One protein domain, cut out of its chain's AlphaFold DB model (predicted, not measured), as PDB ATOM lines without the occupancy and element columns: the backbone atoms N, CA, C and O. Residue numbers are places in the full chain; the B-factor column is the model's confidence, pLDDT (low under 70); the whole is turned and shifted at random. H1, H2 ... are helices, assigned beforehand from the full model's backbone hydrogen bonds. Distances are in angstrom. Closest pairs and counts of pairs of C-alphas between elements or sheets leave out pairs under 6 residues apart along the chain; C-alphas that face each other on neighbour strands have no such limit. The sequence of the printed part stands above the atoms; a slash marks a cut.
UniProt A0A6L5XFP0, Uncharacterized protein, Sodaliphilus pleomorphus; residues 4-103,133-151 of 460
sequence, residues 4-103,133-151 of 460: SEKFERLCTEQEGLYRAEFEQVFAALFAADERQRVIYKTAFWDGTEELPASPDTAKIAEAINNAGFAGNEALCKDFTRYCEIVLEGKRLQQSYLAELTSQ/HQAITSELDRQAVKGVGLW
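AT A GLANCE: This is residues 4 to 103 and 133 to 151 of the 460 residues of an uncharacterized protein of Sodaliphilus pleomorphus (UniProt A0A6L5XFP0). What is the shape? The long helix H5 makes a spine, with H1 side by side with it, H2, H3 and H4 grouped by its first half, and H6 separate. What is printed? The 119 residues, all helix in class, hold H1 to H6 in chain order and no named strand; compact, radius of gyration of the C-alphas 15.5 A, spans 45 by 34 by 24 A.

HOW THE PARTS SIT: What touches H5? H5, residues 73 to 103, touches H1, residues 4 to 17, with residues 78 to 92 alone, at a shallow tilt of 26 degrees, opposite ways; the closest C-alphas, Gln 14 and Tyr 82, are 5.9 A apart. It also touches H3, residues 34 to 40, with residues 83 to 87 alone (closest C-alphas Tyr 40 and Val 86, 6.8 A), and H4, residues 57 to 66, with residues 76 to 80 alone (Ile 64 and Cys 76, 7.0 A). Where are the others? H2, residues 22 to 32, touches H4, closest C-alphas Leu 29 and Ala 63, 4.8 A, and H3 only at the corner; H6, residues 133 to 146, is apart from the other helices. Are the helix backbones in order? In H1, H2, H4, H5 and H6 every O i to N i+4 pair is within hydrogen-bond range; in H3, 2 of 3 are.

IN THESE COORDINATES: Where does H5 run? It runs 45.4 A, from C-alpha 73 at (109.286, 129.635, 113.514) to C-alpha 103 at (139.879, 102.527, 93.759). How long are H1 and H6? They measure 20.0 A and 19.9 A.

THE WHOLE: Is there a cut? Residues 104 to 132 are not printed, and C-alphas 103 and 133 are 17.5 A apart. Where is the link long, and where is confidence low? The link from H3 to H4 is long, 16 residues; pLDDT is under 70 at residues 4, 42 to 44 and 100 to 103.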
ATOM      1  N   SER A   4     123.694 104.542 100.116       66.88
ATOM      2  CA  SER A   4     122.732 104.848  99.048       66.88
ATOM      3  C   SER A   4     121.330 105.130  99.610       66.88
ATOM      4  O   SER A   4     120.767 106.195  99.369       66.88
ATOM      5  N   GLU A   5     120.811 104.251 100.479       77.19
ATOM      6  CA  GLU A   5     119.532 104.465 101.178       77.19
ATOM      7  C   GLU A   5     119.573 105.724 102.060       77.19
ATOM      8  O   GLU A   5     118.571 106.421 102.233       77.19
ATOM      9  N   LYS A   6     120.746 106.031 102.632       81.88
ATOM     10  CA  LYS A   6     120.961 107.254 103.403       81.88
ATOM     11  C   LYS A   6     120.875 108.493 102.512       81.88
ATOM     12  O   LYS A   6     120.212 109.451 102.904       81.88
ATOM     13  N   PHE A   7     121.522 108.476 101.347       80.69
ATOM     14  CA  PHE A   7     121.517 109.583 100.394       80.69
ATOM     15  C   PHE A   7     120.117 109.830  99.818       80.69
ATOM     16  O   PHE A   7     119.630 110.954  99.880       80.69
ATOM     17  N   GLU A   8     119.421 108.784  99.364       79.56
ATOM     18  CA  GLU A   8     118.045 108.895  98.850       79.56
ATOM     19  C   GLU A   8     117.082 109.477  99.892       79.56
ATOM     20  O   GLU A   8     116.246 110.333  99.580       79.56
ATOM     21  N   ARG A   9     117.224 109.063 101.158       87.56
ATOM     22  CA  ARG A   9     116.443 109.624 102.264       87.56
ATOM     23  C   ARG A   9     116.726 111.112 102.463       87.56
ATOM     24  O   ARG A   9     115.783 111.867 102.678       87.56
ATOM     25  N   LEU A  10     117.993 111.531 102.389       87.31
ATOM     26  CA  LEU A  10     118.379 112.940 102.507       87.31
ATOM     27  C   LEU A  10     117.810 113.772 101.352       87.31
ATOM     28  O   LEU A  10     117.234 114.822 101.613       87.31
ATOM     29  N   CYS A  11     117.885 113.289 100.109       80.31
ATOM     30  CA  CYS A  11     117.286 113.972  98.957       80.31
ATOM     31  C   CYS A  11     115.764 114.108  99.103       80.31
ATOM     32  O   CYS A  11     115.223 115.194  98.918       80.31
ATOM     33  N   THR A  12     115.081 113.037  99.514       85.31
ATOM     34  CA  THR A  12     113.623 113.055  99.729       85.31
ATOM     35  C   THR A  12     113.225 114.045 100.828       85.31
ATOM     36  O   THR A  12     112.250 114.783 100.690       85.31
ATOM     37  N   GLU A  13     113.977 114.084 101.932       89.25
ATOM     38  CA  GLU A  13     113.746 115.029 103.029       89.25
ATOM     39  C   GLU A  13     114.028 116.476 102.590       89.25
ATOM     40  O   GLU A  13     113.240 117.371 102.893       89.25
ATOM     41  N   GLN A  14     115.100 116.703 101.825       87.56
ATOM     42  CA  GLN A  14     115.455 118.013 101.275       87.56
ATOM     43  C   GLN A  14     114.351 118.569 100.368       87.56
ATOM     44  O   GLN A  14     113.953 119.723 100.524       87.56
ATOM     45  N   GLU A  15     113.842 117.753  99.439       85.31
ATOM     46  CA  GLU A  15     112.752 118.135  98.536       85.31
ATOM     47  C   GLU A  15     111.458 118.433  99.301       85.31
ATOM     48  O   GLU A  15     110.773 119.408  98.997       85.31
ATOM     49  N   GLY A  16     111.144 117.637 100.329       86.69
ATOM     50  CA  GLY A  16     109.952 117.832 101.158       86.69
ATOM     51  C   GLY A  16     109.988 119.088 102.038       86.69
ATOM     52  O   GLY A  16     108.930 119.589 102.424       86.69
ATOM     53  N   LEU A  17     111.180 119.599 102.360       90.12
ATOM     54  CA  LEU A  17     111.366 120.804 103.175       90.12
ATOM     55  C   LEU A  17     111.409 122.096 102.360       90.12
ATOM     56  O   LEU A  17     111.181 123.165 102.926       90.12
ATOM     57  N   TYR A  18     111.738 122.019 101.070       88.75
ATOM     58  CA  TYR A  18     111.988 123.201 100.255       88.75
ATOM     59  C   TYR A  18     110.735 124.077 100.099       88.75
ATOM     60  O   TYR A  18     109.633 123.593  99.828       88.75
ATOM     61  N   ARG A  19     110.916 125.394 100.247       89.19
ATOM     62  CA  ARG A  19     109.869 126.413 100.091       89.19
ATOM     63  C   ARG A  19     110.392 127.569  99.246       89.19
ATOM     64  O   ARG A  19     111.573 127.890  99.329       89.19
ATOM     65  N   ALA A  20     109.522 128.223  98.478       89.56
ATOM     66  CA  ALA A  20     109.914 129.326  97.592       89.56
ATOM     67  C   ALA A  20     110.565 130.498  98.353       89.56
ATOM     68  O   ALA A  20     111.435 131.190  97.832       89.56
ATOM     69  N   GLU A  21     110.184 130.696  99.614       91.56
ATOM     70  CA  GLU A  21     110.742 131.703 100.514       91.56
ATOM     71  C   GLU A  21     112.229 131.471 100.830       91.56
ATOM     72  O   GLU A  21     112.925 132.416 101.202       91.56
ATOM     73  N   PHE A  22     112.747 130.250 100.646       92.94
ATOM     74  CA  PHE A  22     114.163 129.948 100.867       92.94
ATOM     75  C   PHE A  22     115.067 130.729  99.918       92.94
ATOM     76  O   PHE A  22     116.164 131.096 100.320       92.94
ATOM     77  N   GLU A  23     114.608 131.057  98.709       91.50
ATOM     78  CA  GLU A  23     115.396 131.829  97.742       91.50
ATOM     79  C   GLU A  23     115.747 133.227  98.264       91.50
ATOM     80  O   GLU A  23     116.867 133.704  98.091       91.50
ATOM     81  N   GLN A  24     114.824 133.865  98.992       91.50
ATOM     82  CA  GLN A  24     115.075 135.167  99.618       91.50
ATOM     83  C   GLN A  24     116.078 135.048 100.771       91.50
ATOM     84  O   GLN A  24     116.949 135.904 100.933       91.50
ATOM     85  N   VAL A  25     115.992 133.962 101.545       93.06
ATOM     86  CA  VAL A  25     116.939 133.678 102.631       93.06
ATOM     87  C   VAL A  25     118.326 133.347 102.072       93.06
ATOM     88  O   VAL A  25     119.320 133.842 102.597       93.06
ATOM     89  N   PHE A  26     118.420 132.583 100.981       92.19
ATOM     90  CA  PHE A  26     119.682 132.298 100.297       92.19
ATOM     91  C   PHE A  26     120.310 133.555  99.703       92.19
ATOM     92  O   PHE A  26     121.504 133.771  99.892       92.19
ATOM     93  N   ALA A  27     119.526 134.421  99.054       90.62
ATOM     94  CA  ALA A  27     120.021 135.698  98.548       90.62
ATOM     95  C   ALA A  27     120.622 136.559  99.674       90.62
ATOM     96  O   ALA A  27     121.733 137.070  99.530       90.62
ATOM     97  N   ALA A  28     119.934 136.651 100.820       91.25
ATOM     98  CA  ALA A  28     120.435 137.358 101.997       91.25
ATOM     99  C   ALA A  28     121.699 136.703 102.584       91.25
ATOM    100  O   ALA A  28     122.647 137.402 102.943       91.25
ATOM    101  N   LEU A  29     121.739 135.370 102.647       91.94
ATOM    102  CA  LEU A  29     122.878 134.611 103.163       91.94
ATOM    103  C   LEU A  29     124.126 134.787 102.288       91.94
ATOM    104  O   LEU A  29     125.220 134.985 102.810       91.94
ATOM    105  N   PHE A  30     123.966 134.747 100.964       91.69
ATOM    106  CA  PHE A  30     125.073 134.893 100.016       91.69
ATOM    107  C   PHE A  30     125.590 136.328  99.958       91.69
ATOM    108  O   PHE A  30     126.794 136.527  99.852       91.69
ATOM    109  N   ALA A  31     124.707 137.321 100.092       88.38
ATOM    110  CA  ALA A  31     125.119 138.718 100.194       88.38
ATOM    111  C   ALA A  31     125.944 138.996 101.466       88.38
ATOM    112  O   ALA A  31     126.834 139.843 101.446       88.38
ATOM    113  N   ALA A  32     125.652 138.291 102.567       86.06
ATOM    114  CA  ALA A  32     126.371 138.442 103.830       86.06
ATOM    115  C   ALA A  32     127.731 137.721 103.837       86.06
ATOM    116  O   ALA A  32     128.694 138.220 104.421       86.06
ATOM    117  N   ASP A  33     127.821 136.547 103.207       85.31
ATOM    118  CA  ASP A  33     129.053 135.767 103.115       85.31
ATOM    119  C   ASP A  33     129.052 134.893 101.852       85.31
ATOM    120  O   ASP A  33     128.398 133.849 101.786       85.31
ATOM    121  N   GLU A  34     129.858 135.291 100.866       84.25
ATOM    122  CA  GLU A  34     130.003 134.587  99.587       84.25
ATOM    123  C   GLU A  34     130.467 133.128  99.781       84.25
ATOM    124  O   GLU A  34     130.136 132.256  98.978       84.25
ATOM    125  N   ARG A  35     131.150 132.793 100.890       85.19
ATOM    126  CA  ARG A  35     131.535 131.401 101.194       85.19
ATOM    127  C   ARG A  35     130.319 130.506 101.436       85.19
ATOM    128  O   ARG A  35     130.363 129.314 101.132       85.19
ATOM    129  N   GLN A  36     129.209 131.059 101.927       86.25
ATOM    130  CA  GLN A  36     127.957 130.314 102.089       86.25
ATOM    131  C   GLN A  36     127.371 129.904 100.739       86.25
ATOM    132  O   GLN A  36     126.727 128.858 100.650       86.25
ATOM    133  N   ARG A  37     127.643 130.671  99.673       85.25
ATOM    134  CA  ARG A  37     127.253 130.299  98.311       85.25
ATOM    135  C   ARG A  37     127.958 129.021  97.884       85.25
ATOM    136  O   ARG A  37     127.294 128.114  97.408       85.25
ATOM    137  N   VAL A  38     129.258 128.883  98.130       82.06
ATOM    138  CA  VAL A  38     130.000 127.646  97.815       82.06
ATOM    139  C   VAL A  38     129.422 126.438  98.576       82.06
ATOM    140  O   VAL A  38     129.244 125.353  98.015       82.06
ATOM    141  N   ILE A  39     129.053 126.636  99.846       85.50
ATOM    142  CA  ILE A  39     128.552 125.571 100.726       85.50
ATOM    143  C   ILE A  39     127.119 125.150 100.377       85.50
ATOM    144  O   ILE A  39     126.843 123.951 100.337       85.50
ATOM    145  N   TYR A  40     126.209 126.087 100.105       86.25
ATOM    146  CA  TYR A  40     124.777 125.787  99.951       86.25
ATOM    147  C   TYR A  40     124.262 125.832  98.516       86.25
ATOM    148  O   TYR A  40     123.172 125.324  98.258       86.25
ATOM    149  N   LYS A  41     125.044 126.343  97.559       80.12
ATOM    150  CA  LYS A  41     124.725 126.174  96.141       80.12
ATOM    151  C   LYS A  41     124.798 124.685  95.803       80.12
ATOM    152  O   LYS A  41     125.817 124.022  96.012       80.12
ATOM    153  N   THR A  42     123.680 124.153  95.332       67.25
ATOM    154  CA  THR A  42     123.534 122.748  94.932       67.25
ATOM    155  C   THR A  42     123.937 122.531  93.474       67.25
ATOM    156  O   THR A  42     124.379 121.444  93.114       67.25
ATOM    157  N   ALA A  43     123.848 123.570  92.639       60.88
ATOM    158  CA  ALA A  43     124.272 123.531  91.246       60.88
ATOM    159  C   ALA A  43     125.792 123.715  91.108       60.88
ATOM    160  O   ALA A  43     126.346 124.694  91.612       60.88
ATOM    161  N   PHE A  44     126.442 122.810  90.366       58.22
ATOM    162  CA  PHE A  44     127.872 122.877  90.026       58.22
ATOM    163  C   PHE A  44     128.803 122.999  91.244       58.22
ATOM    164  O   PHE A  44     129.786 123.735  91.210       58.22
ATOM    165  N   TRP A  45     128.475 122.311  92.341       76.94
ATOM    166  CA  TRP A  45     129.330 122.287  93.525       76.94
ATOM    167  C   TRP A  45     130.640 121.534  93.250       76.94
ATOM    168  O   TRP A  45     130.621 120.426  92.713       76.94
ATOM    169  N   ASP A  46     131.762 122.128  93.656       74.38
ATOM    170  CA  ASP A  46     133.076 121.493  93.623       74.38
ATOM    171  C   ASP A  46     133.239 120.551  94.828       74.38
ATOM    172  O   ASP A  46     133.321 120.977  95.981       74.38
ATOM    173  N   GLY A  47     133.284 119.247  94.550       73.44
ATOM    174  CA  GLY A  47     133.431 118.200  95.562       73.44
ATOM    175  C   GLY A  47     134.773 118.213  96.303       73.44
ATOM    176  O   GLY A  47     134.905 117.504  97.301       73.44
ATOM    177  N   THR A  48     135.755 119.004  95.860       76.94
ATOM    178  CA  THR A  48     137.058 119.168  96.529       76.94
ATOM    179  C   THR A  48     137.056 120.246  97.618       76.94
ATOM    180  O   THR A  48     138.006 120.335  98.393       76.94
ATOM    181  N   GLU A  49     135.974 121.021  97.730       83.56
ATOM    182  CA  GLU A  49     135.854 122.130  98.680       83.56
ATOM    183  C   GLU A  49     135.794 121.682 100.146       83.56
ATOM    184  O   GLU A  49     135.100 120.729 100.514       83.56
ATOM    185  N   GLU A  50     136.454 122.427 101.034       85.31
ATOM    186  CA  GLU A  50     136.416 122.150 102.472       85.31
ATOM    187  C   GLU A  50     135.056 122.527 103.083       85.31
ATOM    188  O   GLU A  50     134.702 123.704 103.216       85.31
ATOM    189  N   LEU A  51     134.298 121.514 103.518       88.88
ATOM    190  CA  LEU A  51     133.009 121.704 104.182       88.88
ATOM    191  C   LEU A  51     133.178 121.962 105.691       88.88
ATOM    192  O   LEU A  51     133.936 121.252 106.358       88.88
ATOM    193  N   PRO A  52     132.426 122.910 106.287       88.88
ATOM    194  CA  PRO A  52     132.438 123.112 107.735       88.88
ATOM    195  C   PRO A  52     131.859 121.895 108.468       88.88
ATOM    196  O   PRO A  52     131.070 121.145 107.900       88.88
ATOM    197  N   ALA A  53     132.201 121.707 109.749       83.75
ATOM    198  CA  ALA A  53     131.715 120.594 110.581       83.75
ATOM    199  C   ALA A  53     130.220 120.698 110.962       83.75
ATOM    200  O   ALA A  53     129.565 119.687 111.224       83.75
ATOM    201  N   SER A  54     129.641 121.893 110.907       86.50
ATOM    202  CA  SER A  54     128.218 122.151 111.141       86.50
ATOM    203  C   SER A  54     127.787 123.411 110.385       86.50
ATOM    204  O   SER A  54     128.651 124.222 110.045       86.50
ATOM    205  N   PRO A  55     126.480 123.604 110.129       89.12
ATOM    206  CA  PRO A  55     125.974 124.873 109.619       89.12
ATOM    207  C   PRO A  55     126.343 126.038 110.544       89.12
ATOM    208  O   PRO A  55     126.341 125.885 111.769       89.12
ATOM    209  N   ASP A  56     126.631 127.202 109.964       89.94
ATOM    210  CA  ASP A  56     126.821 128.440 110.724       89.94
ATOM    211  C   ASP A  56     125.446 128.997 111.114       89.94
ATOM    212  O   ASP A  56     124.823 129.783 110.397       89.94
ATOM    213  N   THR A  57     124.930 128.520 112.246       88.50
ATOM    214  CA  THR A  57     123.580 128.852 112.718       88.50
ATOM    215  C   THR A  57     123.402 130.340 113.010       88.50
ATOM    216  O   THR A  57     122.285 130.841 112.888       88.50
ATOM    217  N   ALA A  58     124.479 131.061 113.341       89.75
ATOM    218  CA  ALA A  58     124.433 132.502 113.561       89.75
ATOM    219  C   ALA A  58     124.181 133.249 112.245       89.75
ATOM    220  O   ALA A  58     123.256 134.058 112.173       89.75
ATOM    221  N   LYS A  59     124.929 132.914 111.186       90.44
ATOM    222  CA  LYS A  59     124.725 133.503 109.852       90.44
ATOM    223  C   LYS A  59     123.385 133.124 109.242       90.44
ATOM    224  O   LYS A  59     122.736 133.959 108.622       90.44
ATOM    225  N   ILE A  60     122.945 131.882 109.443       91.50
ATOM    226  CA  ILE A  60     121.622 131.436 108.995       91.50
ATOM    227  C   ILE A  60     120.521 132.258 109.677       91.50
ATOM    228  O   ILE A  60     119.627 132.760 108.999       91.50
ATOM    229  N   ALA A  61     120.597 132.448 110.997       91.12
ATOM    230  CA  ALA A  61     119.623 133.254 111.731       91.12
ATOM    231  C   ALA A  61     119.626 134.726 111.282       91.12
ATOM    232  O   ALA A  61     118.561 135.327 111.126       91.12
ATOM    233  N   GLU A  62     120.806 135.296 111.030       92.62
ATOM    234  CA  GLU A  62     120.947 136.652 110.498       92.62
ATOM    235  C   GLU A  62     120.325 136.785 109.099       92.62
ATOM    236  O   GLU A  62     119.544 137.705 108.860       92.62
ATOM    237  N   ALA A  63     120.587 135.835 108.198       92.62
ATOM    238  CA  ALA A  63     120.017 135.822 106.853       92.62
ATOM    239  C   ALA A  63     118.487 135.695 106.866       92.62
ATOM    240  O   ALA A  63     117.800 136.425 106.152       92.62
ATOM    241  N   ILE A  64     117.938 134.826 107.720       92.56
ATOM    242  CA  ILE A  64     116.488 134.686 107.923       92.56
ATOM    243  C   ILE A  64     115.873 136.008 108.398       92.56
ATOM    244  O   ILE A  64     114.792 136.395 107.943       92.56
ATOM    245  N   ASN A  65     116.550 136.709 109.309       92.88
ATOM    246  CA  ASN A  65     116.094 138.001 109.807       92.88
ATOM    247  C   ASN A  65     116.134 139.081 108.718       92.88
ATOM    248  O   ASN A  65     115.151 139.793 108.535       92.88
ATOM    249  N   ASN A  66     117.227 139.154 107.957       91.19
ATOM    250  CA  ASN A  66     117.386 140.108 106.858       91.19
ATOM    251  C   ASN A  66     116.383 139.863 105.721       91.19
ATOM    252  O   ASN A  66     115.924 140.811 105.091       91.19
ATOM    253  N   ALA A  67     115.986 138.607 105.505       91.19
ATOM    254  CA  ALA A  67     114.926 138.233 104.573       91.19
ATOM    255  C   ALA A  67     113.502 138.473 105.124       91.19
ATOM    256  O   ALA A  67     112.525 138.255 104.417       91.19
ATOM    257  N   GLY A  68     113.354 138.931 106.375       92.19
ATOM    258  CA  GLY A  68     112.060 139.279 106.971       92.19
ATOM    259  C   GLY A  68     111.258 138.096 107.526       92.19
ATOM    260  O   GLY A  68     110.074 138.250 107.825       92.19
ATOM    261  N   PHE A  69     111.880 136.926 107.709       92.75
ATOM    262  CA  PHE A  69     111.192 135.696 108.126       92.75
ATOM    263  C   PHE A  69     111.436 135.281 109.582       92.75
ATOM    264  O   PHE A  69     110.946 134.233 109.997       92.75
ATOM    265  N   ALA A  70     112.123 136.097 110.392       88.62
ATOM    266  CA  ALA A  70     112.452 135.767 111.788       88.62
ATOM    267  C   ALA A  70     111.233 135.427 112.673       88.62
ATOM    268  O   ALA A  70     111.359 134.672 113.632       88.62
ATOM    269  N   GLY A  71     110.047 135.959 112.355       87.12
ATOM    270  CA  GLY A  71     108.802 135.651 113.071       87.12
ATOM    271  C   GLY A  71     108.130 134.332 112.664       87.12
ATOM    272  O   GLY A  71     107.136 133.944 113.274       87.12
ATOM    273  N   ASN A  72     108.626 133.645 111.631       91.31
ATOM    274  CA  ASN A  72     108.062 132.395 111.131       91.31
ATOM    275  C   ASN A  72     108.879 131.199 111.639       91.31
ATOM    276  O   ASN A  72     109.775 130.704 110.956       91.31
ATOM    277  N   GLU A  73     108.556 130.724 112.844       91.00
ATOM    278  CA  GLU A  73     109.286 129.635 113.514       91.00
ATOM    279  C   GLU A  73     109.360 128.348 112.676       91.00
ATOM    280  O   GLU A  73     110.391 127.672 112.668       91.00
ATOM    281  N   ALA A  74     108.290 128.019 111.941       90.56
ATOM    282  CA  ALA A  74     108.254 126.841 111.077       90.56
ATOM    283  C   ALA A  74     109.254 126.966 109.919       90.56
ATOM    284  O   ALA A  74     110.045 126.055 109.695       90.56
ATOM    285  N   LEU A  75     109.276 128.116 109.236       91.88
ATOM    286  CA  LEU A  75     110.229 128.384 108.156       91.88
ATOM    287  C   LEU A  75     111.670 128.402 108.673       91.88
ATOM    288  O   LEU A  75     112.537 127.796 108.051       91.88
ATOM    289  N   CYS A  76     111.920 129.029 109.826       90.75
ATOM    290  CA  CYS A  76     113.252 129.067 110.436       90.75
ATOM    291  C   CYS A  76     113.787 127.654 110.699       90.75
ATOM    292  O   CYS A  76     114.940 127.340 110.386       90.75
ATOM    293  N   LYS A  77     112.935 126.791 111.265       92.38
ATOM    294  CA  LYS A  77     113.270 125.399 111.559       92.38
ATOM    295  C   LYS A  77     113.512 124.597 110.282       92.38
ATOM    296  O   LYS A  77     114.518 123.895 110.199       92.38
ATOM    297  N   ASP A  78     112.625 124.723 109.300       93.81
ATOM    298  CA  ASP A  78     112.720 123.986 108.041       93.81
ATOM    299  C   ASP A  78     113.960 124.406 107.241       93.81
ATOM    300  O   ASP A  78     114.673 123.543 106.735       93.81
ATOM    301  N   PHE A  79     114.278 125.703 107.189       93.62
ATOM    302  CA  PHE A  79     115.475 126.211 106.511       93.62
ATOM    303  C   PHE A  79     116.762 125.750 107.202       93.62
ATOM    304  O   PHE A  79     117.697 125.291 106.549       93.62
ATOM    305  N   THR A  80     116.801 125.796 108.536       92.56
ATOM    306  CA  THR A  80     117.956 125.292 109.298       92.56
ATOM    307  C   THR A  80     118.170 123.802 109.026       92.56
ATOM    308  O   THR A  80     119.289 123.380 108.731       92.56
ATOM    309  N   ARG A  81     117.088 123.010 109.041       94.00
ATOM    310  CA  ARG A  81     117.141 121.581 108.724       94.00
ATOM    311  C   ARG A  81     117.565 121.329 107.276       94.00
ATOM    312  O   ARG A  81     118.355 120.424 107.023       94.00
ATOM    313  N   TYR A  82     117.096 122.146 106.338       93.69
ATOM    314  CA  TYR A  82     117.517 122.093 104.940       93.69
ATOM    315  C   TYR A  82     119.036 122.287 104.809       93.69
ATOM    316  O   TYR A  82     119.709 121.470 104.179       93.69
ATOM    317  N   CYS A  83     119.604 123.307 105.461       92.69
ATOM    318  CA  CYS A  83     121.050 123.544 105.475       92.69
ATOM    319  C   CYS A  83     121.841 122.368 106.076       92.69
ATOM    320  O   CYS A  83     122.908 122.023 105.565       92.69
ATOM    321  N   GLU A  84     121.337 121.733 107.138       92.62
ATOM    322  CA  GLU A  84     121.946 120.522 107.709       92.62
ATOM    323  C   GLU A  84     121.968 119.361 106.710       92.62
ATOM    324  O   GLU A  84     123.006 118.718 106.546       92.62
ATOM    325  N   ILE A  85     120.843 119.110 106.033       91.50
ATOM    326  CA  ILE A  85     120.705 118.020 105.060       91.50
ATOM    327  C   ILE A  85     121.642 118.229 103.873       91.50
ATOM    328  O   ILE A  85     122.317 117.285 103.470       91.50
ATOM    329  N   VAL A  86     121.738 119.455 103.348       90.00
ATOM    330  CA  VAL A  86     122.672 119.784 102.257       90.00
ATOM    331  C   VAL A  86     124.109 119.469 102.667       90.00
ATOM    332  O   VAL A  86     124.845 118.830 101.917       90.00
ATOM    333  N   LEU A  87     124.504 119.871 103.876       91.44
ATOM    334  CA  LEU A  87     125.847 119.629 104.395       91.44
ATOM    335  C   LEU A  87     126.116 118.129 104.606       91.44
ATOM    336  O   LEU A  87     127.199 117.643 104.282       91.44
ATOM    337  N   GLU A  88     125.141 117.381 105.133       90.56
ATOM    338  CA  GLU A  88     125.241 115.928 105.311       90.56
ATOM    339  C   GLU A  88     125.333 115.193 103.965       90.56
ATOM    340  O   GLU A  88     126.190 114.322 103.802       90.56
ATOM    341  N   GLY A  89     124.509 115.580 102.989       87.56
ATOM    342  CA  GLY A  89     124.512 115.020 101.639       87.56
ATOM    343  C   GLY A  89     125.831 115.268 100.910       87.56
ATOM    344  O   GLY A  89     126.411 114.330 100.366       87.56
ATOM    345  N   LYS A  90     126.363 116.495 100.971       88.94
ATOM    346  CA  LYS A  90     127.659 116.844 100.368       88.94
ATOM    347  C   LYS A  90     128.825 116.065 100.984       88.94
ATOM    348  O   LYS A  90     129.694 115.589 100.260       88.94
ATOM    349  N   ARG A  91     128.830 115.845 102.302       87.81
ATOM    350  CA  ARG A  91     129.854 114.993 102.939       87.81
ATOM    351  C   ARG A  91     129.776 113.543 102.493       87.81
ATOM    352  O   ARG A  91     130.812 112.923 102.288       87.81
ATOM    353  N   LEU A  92     128.562 113.019 102.349       86.19
ATOM    354  CA  LEU A  92     128.357 111.666 101.847       86.19
ATOM    355  C   LEU A  92     128.873 111.535 100.404       86.19
ATOM    356  O   LEU A  92     129.535 110.562 100.058       86.19
ATOM    357  N   GLN A  93     128.660 112.563  99.578       82.56
ATOM    358  CA  GLN A  93     129.242 112.653  98.236       82.56
ATOM    359  C   GLN A  93     130.778 112.721  98.263       82.56
ATOM    360  O   GLN A  93     131.424 112.033  97.475       82.56
ATOM    361  N   GLN A  94     131.375 113.480  99.188       86.06
ATOM    362  CA  GLN A  94     132.830 113.532  99.385       86.06
ATOM    363  C   GLN A  94     133.426 112.188  99.806       86.06
ATOM    364  O   GLN A  94     134.473 111.804  99.283       86.06
ATOM    365  N   SER A  95     132.768 111.444 100.704       83.19
ATOM    366  CA  SER A  95     133.231 110.101 101.073       83.19
ATOM    367  C   SER A  95     133.181 109.144  99.885       83.19
ATOM    368  O   SER A  95     134.141 108.411  99.670       83.19
ATOM    369  N   TYR A  96     132.140 109.216  99.050       77.75
ATOM    370  CA  TYR A  96     132.088 108.429  97.817       77.75
ATOM    371  C   TYR A  96     133.183 108.810  96.825       77.75
ATOM    372  O   TYR A  96     133.815 107.929  96.249       77.75
ATOM    373  N   LEU A  97     133.436 110.108  96.632       73.94
ATOM    374  CA  LEU A  97     134.505 110.584  95.756       73.94
ATOM    375  C   LEU A  97     135.873 110.064  96.224       73.94
ATOM    376  O   LEU A  97     136.670 109.608  95.404       73.94
ATOM    377  N   ALA A  98     136.133 110.096  97.535       77.50
ATOM    378  CA  ALA A  98     137.357 109.574  98.141       77.50
ATOM    379  C   ALA A  98     137.498 108.052  97.953       77.50
ATOM    380  O   ALA A  98     138.568 107.564  97.589       77.50
ATOM    381  N   GLU A  99     136.418 107.289  98.140       74.44
ATOM    382  CA  GLU A  99     136.410 105.845  97.881       74.44
ATOM    383  C   GLU A  99     136.674 105.531  96.404       74.44
ATOM    384  O   GLU A  99     137.541 104.714  96.093       74.44
ATOM    385  N   LEU A 100     136.002 106.228  95.488       66.56
ATOM    386  CA  LEU A 100     136.167 106.061  94.043       66.56
ATOM    387  C   LEU A 100     137.584 106.419  93.575       66.56
ATOM    388  O   LEU A 100     138.180 105.674  92.802       66.56
ATOM    389  N   THR A 101     138.154 107.518  94.074       66.44
ATOM    390  CA  THR A 101     139.541 107.915  93.767       66.44
ATOM    391  C   THR A 101     140.573 106.963  94.367       66.44
ATOM    392  O   THR A 101     141.603 106.732  93.744       66.44
ATOM    393  N   SER A 102     140.293 106.346  95.521       66.31
ATOM    394  CA  SER A 102     141.166 105.315  96.101       66.31
ATOM    395  C   SER A 102     141.147 103.988  95.326       66.31
ATOM    396  O   SER A 102     142.110 103.224  95.386       66.31
ATOM    397  N   GLN A 103     140.060 103.719  94.595       60.75
ATOM    398  CA  GLN A 103     139.879 102.527  93.759       60.75
ATOM    399  C   GLN A 103     140.286 102.749  92.295       60.75
ATOM    400  O   GLN A 103     140.479 101.777  91.562       60.75
ATOM    401  N   HIS A 133     123.398 103.796  89.697       76.56
ATOM    402  CA  HIS A 133     123.364 104.040  88.247       76.56
ATOM    403  C   HIS A 133     121.942 104.111  87.691       76.56
ATOM    404  O   HIS A 133     121.653 104.961  86.848       76.56
ATOM    405  N   GLN A 134     121.040 103.249  88.171       78.38
ATOM    406  CA  GLN A 134     119.651 103.242  87.708       78.38
ATOM    407  C   GLN A 134     118.889 104.488  88.178       78.38
ATOM    408  O   GLN A 134     118.166 105.089  87.378       78.38
ATOM    409  N   ALA A 135     119.062 104.890  89.439       74.88
ATOM    410  CA  ALA A 135     118.423 106.082  89.991       74.88
ATOM    411  C   ALA A 135     118.909 107.346  89.268       74.88
ATOM    412  O   ALA A 135     118.095 108.144  88.809       74.88
ATOM    413  N   ILE A 136     120.227 107.458  89.058       78.25
ATOM    414  CA  ILE A 136     120.846 108.553  88.307       78.25
ATOM    415  C   ILE A 136     120.289 108.597  86.885       78.25
ATOM    416  O   ILE A 136     119.766 109.626  86.479       78.25
ATOM    417  N   THR A 137     120.339 107.489  86.139       81.81
ATOM    418  CA  THR A 137     119.856 107.455  84.745       81.81
ATOM    419  C   THR A 137     118.386 107.870  84.647       81.81
ATOM    420  O   THR A 137     118.037 108.705  83.817       81.81
ATOM    421  N   SER A 138     117.537 107.349  85.540       80.38
ATOM    422  CA  SER A 138     116.108 107.692  85.579       80.38
ATOM    423  C   SER A 138     115.879 109.182  85.840       80.38
ATOM    424  O   SER A 138     114.983 109.791  85.255       80.38
ATOM    425  N   GLU A 139     116.696 109.779  86.705       82.12
ATOM    426  CA  GLU A 139     116.622 111.199  87.024       82.12
ATOM    427  C   GLU A 139     117.122 112.075  85.867       82.12
ATOM    428  O   GLU A 139     116.459 113.053  85.525       82.12
ATOM    429  N   LEU A 140     118.219 111.705  85.196       83.25
ATOM    430  CA  LEU A 140     118.696 112.414  84.002       83.25
ATOM    431  C   LEU A 140     117.634 112.403  82.891       83.25
ATOM    432  O   LEU A 140     117.351 113.446  82.305       83.25
ATOM    433  N   ASP A 141     116.985 111.260  82.648       82.50
ATOM    434  CA  ASP A 141     115.896 111.151  81.671       82.50
ATOM    435  C   ASP A 141     114.705 112.040  82.059       82.50
ATOM    436  O   ASP A 141     114.142 112.760  81.226       82.50
ATOM    437  N   ARG A 142     114.336 112.048  83.347       84.12
ATOM    438  CA  ARG A 142     113.271 112.915  83.867       84.12
ATOM    439  C   ARG A 142     113.604 114.394  83.668       84.12
ATOM    440  O   ARG A 142     112.719 115.169  83.289       84.12
ATOM    441  N   GLN A 143     114.840 114.797  83.944       84.38
ATOM    442  CA  GLN A 143     115.302 116.172  83.766       84.38
ATOM    443  C   GLN A 143     115.359 116.564  82.289       84.38
ATOM    444  O   GLN A 143     114.934 117.667  81.947       84.38
ATOM    445  N   ALA A 144     115.770 115.648  81.408       81.62
ATOM    446  CA  ALA A 144     115.769 115.849  79.964       81.62
ATOM    447  C   ALA A 144     114.368 116.130  79.412       81.62
ATOM    448  O   ALA A 144     114.178 117.086  78.660       81.62
ATOM    449  N   VAL A 145     113.373 115.338  79.828       81.69
ATOM    450  CA  VAL A 145     111.973 115.522  79.412       81.69
ATOM    451  C   VAL A 145     111.407 116.848  79.917       81.69
ATOM    452  O   VAL A 145     110.682 117.521  79.189       81.69
ATOM    453  N   LYS A 146     111.729 117.225  81.160       81.25
ATOM    454  CA  LYS A 146     111.244 118.475  81.761       81.25
ATOM    455  C   LYS A 146     112.055 119.711  81.359       81.25
ATOM    456  O   LYS A 146     111.601 120.810  81.644       81.25
ATOM    457  N   GLY A 147     113.216 119.548  80.725       78.75
ATOM    458  CA  GLY A 147     114.108 120.657  80.384       78.75
ATOM    459  C   GLY A 147     114.665 121.379  81.612       78.75
ATOM    460  O   GLY A 147     114.744 122.598  81.607       78.75
ATOM    461  N   VAL A 148     115.013 120.651  82.675       80.00
ATOM    462  CA  VAL A 148     115.554 121.222  83.926       80.00
ATOM    463  C   VAL A 148     116.964 120.694  84.203       80.00
ATOM    464  O   VAL A 148     117.424 119.777  83.524       80.00
ATOM    465  N   GLY A 149     117.671 121.261  85.185       81.31
ATOM    466  CA  GLY A 149     119.026 120.823  85.542       81.31
ATOM    467  C   GLY A 149     120.001 120.969  84.369       81.31
ATOM    468  O   GLY A 149     120.056 122.026  83.746       81.31
ATOM    469  N   LEU A 150     120.726 119.906  83.995       76.38
ATOM    470  CA  LEU A 150     121.686 119.959  82.869       76.38
ATOM    471  C   LEU A 150     121.015 120.264  81.510       76.38
ATOM    472  O   LEU A 150     121.680 120.658  80.546       76.38
ATOM    473  N   TRP A 151     119.692 120.107  81.412       81.69
ATOM    474  CA  TRP A 151     118.900 120.341  80.203       81.69
ATOM    475  C   TRP A 151     118.200 121.696  80.197       81.69
ATOM    476  O   TRP A 151     117.616 122.036  79.169       81.69
TER     477      TRP A 151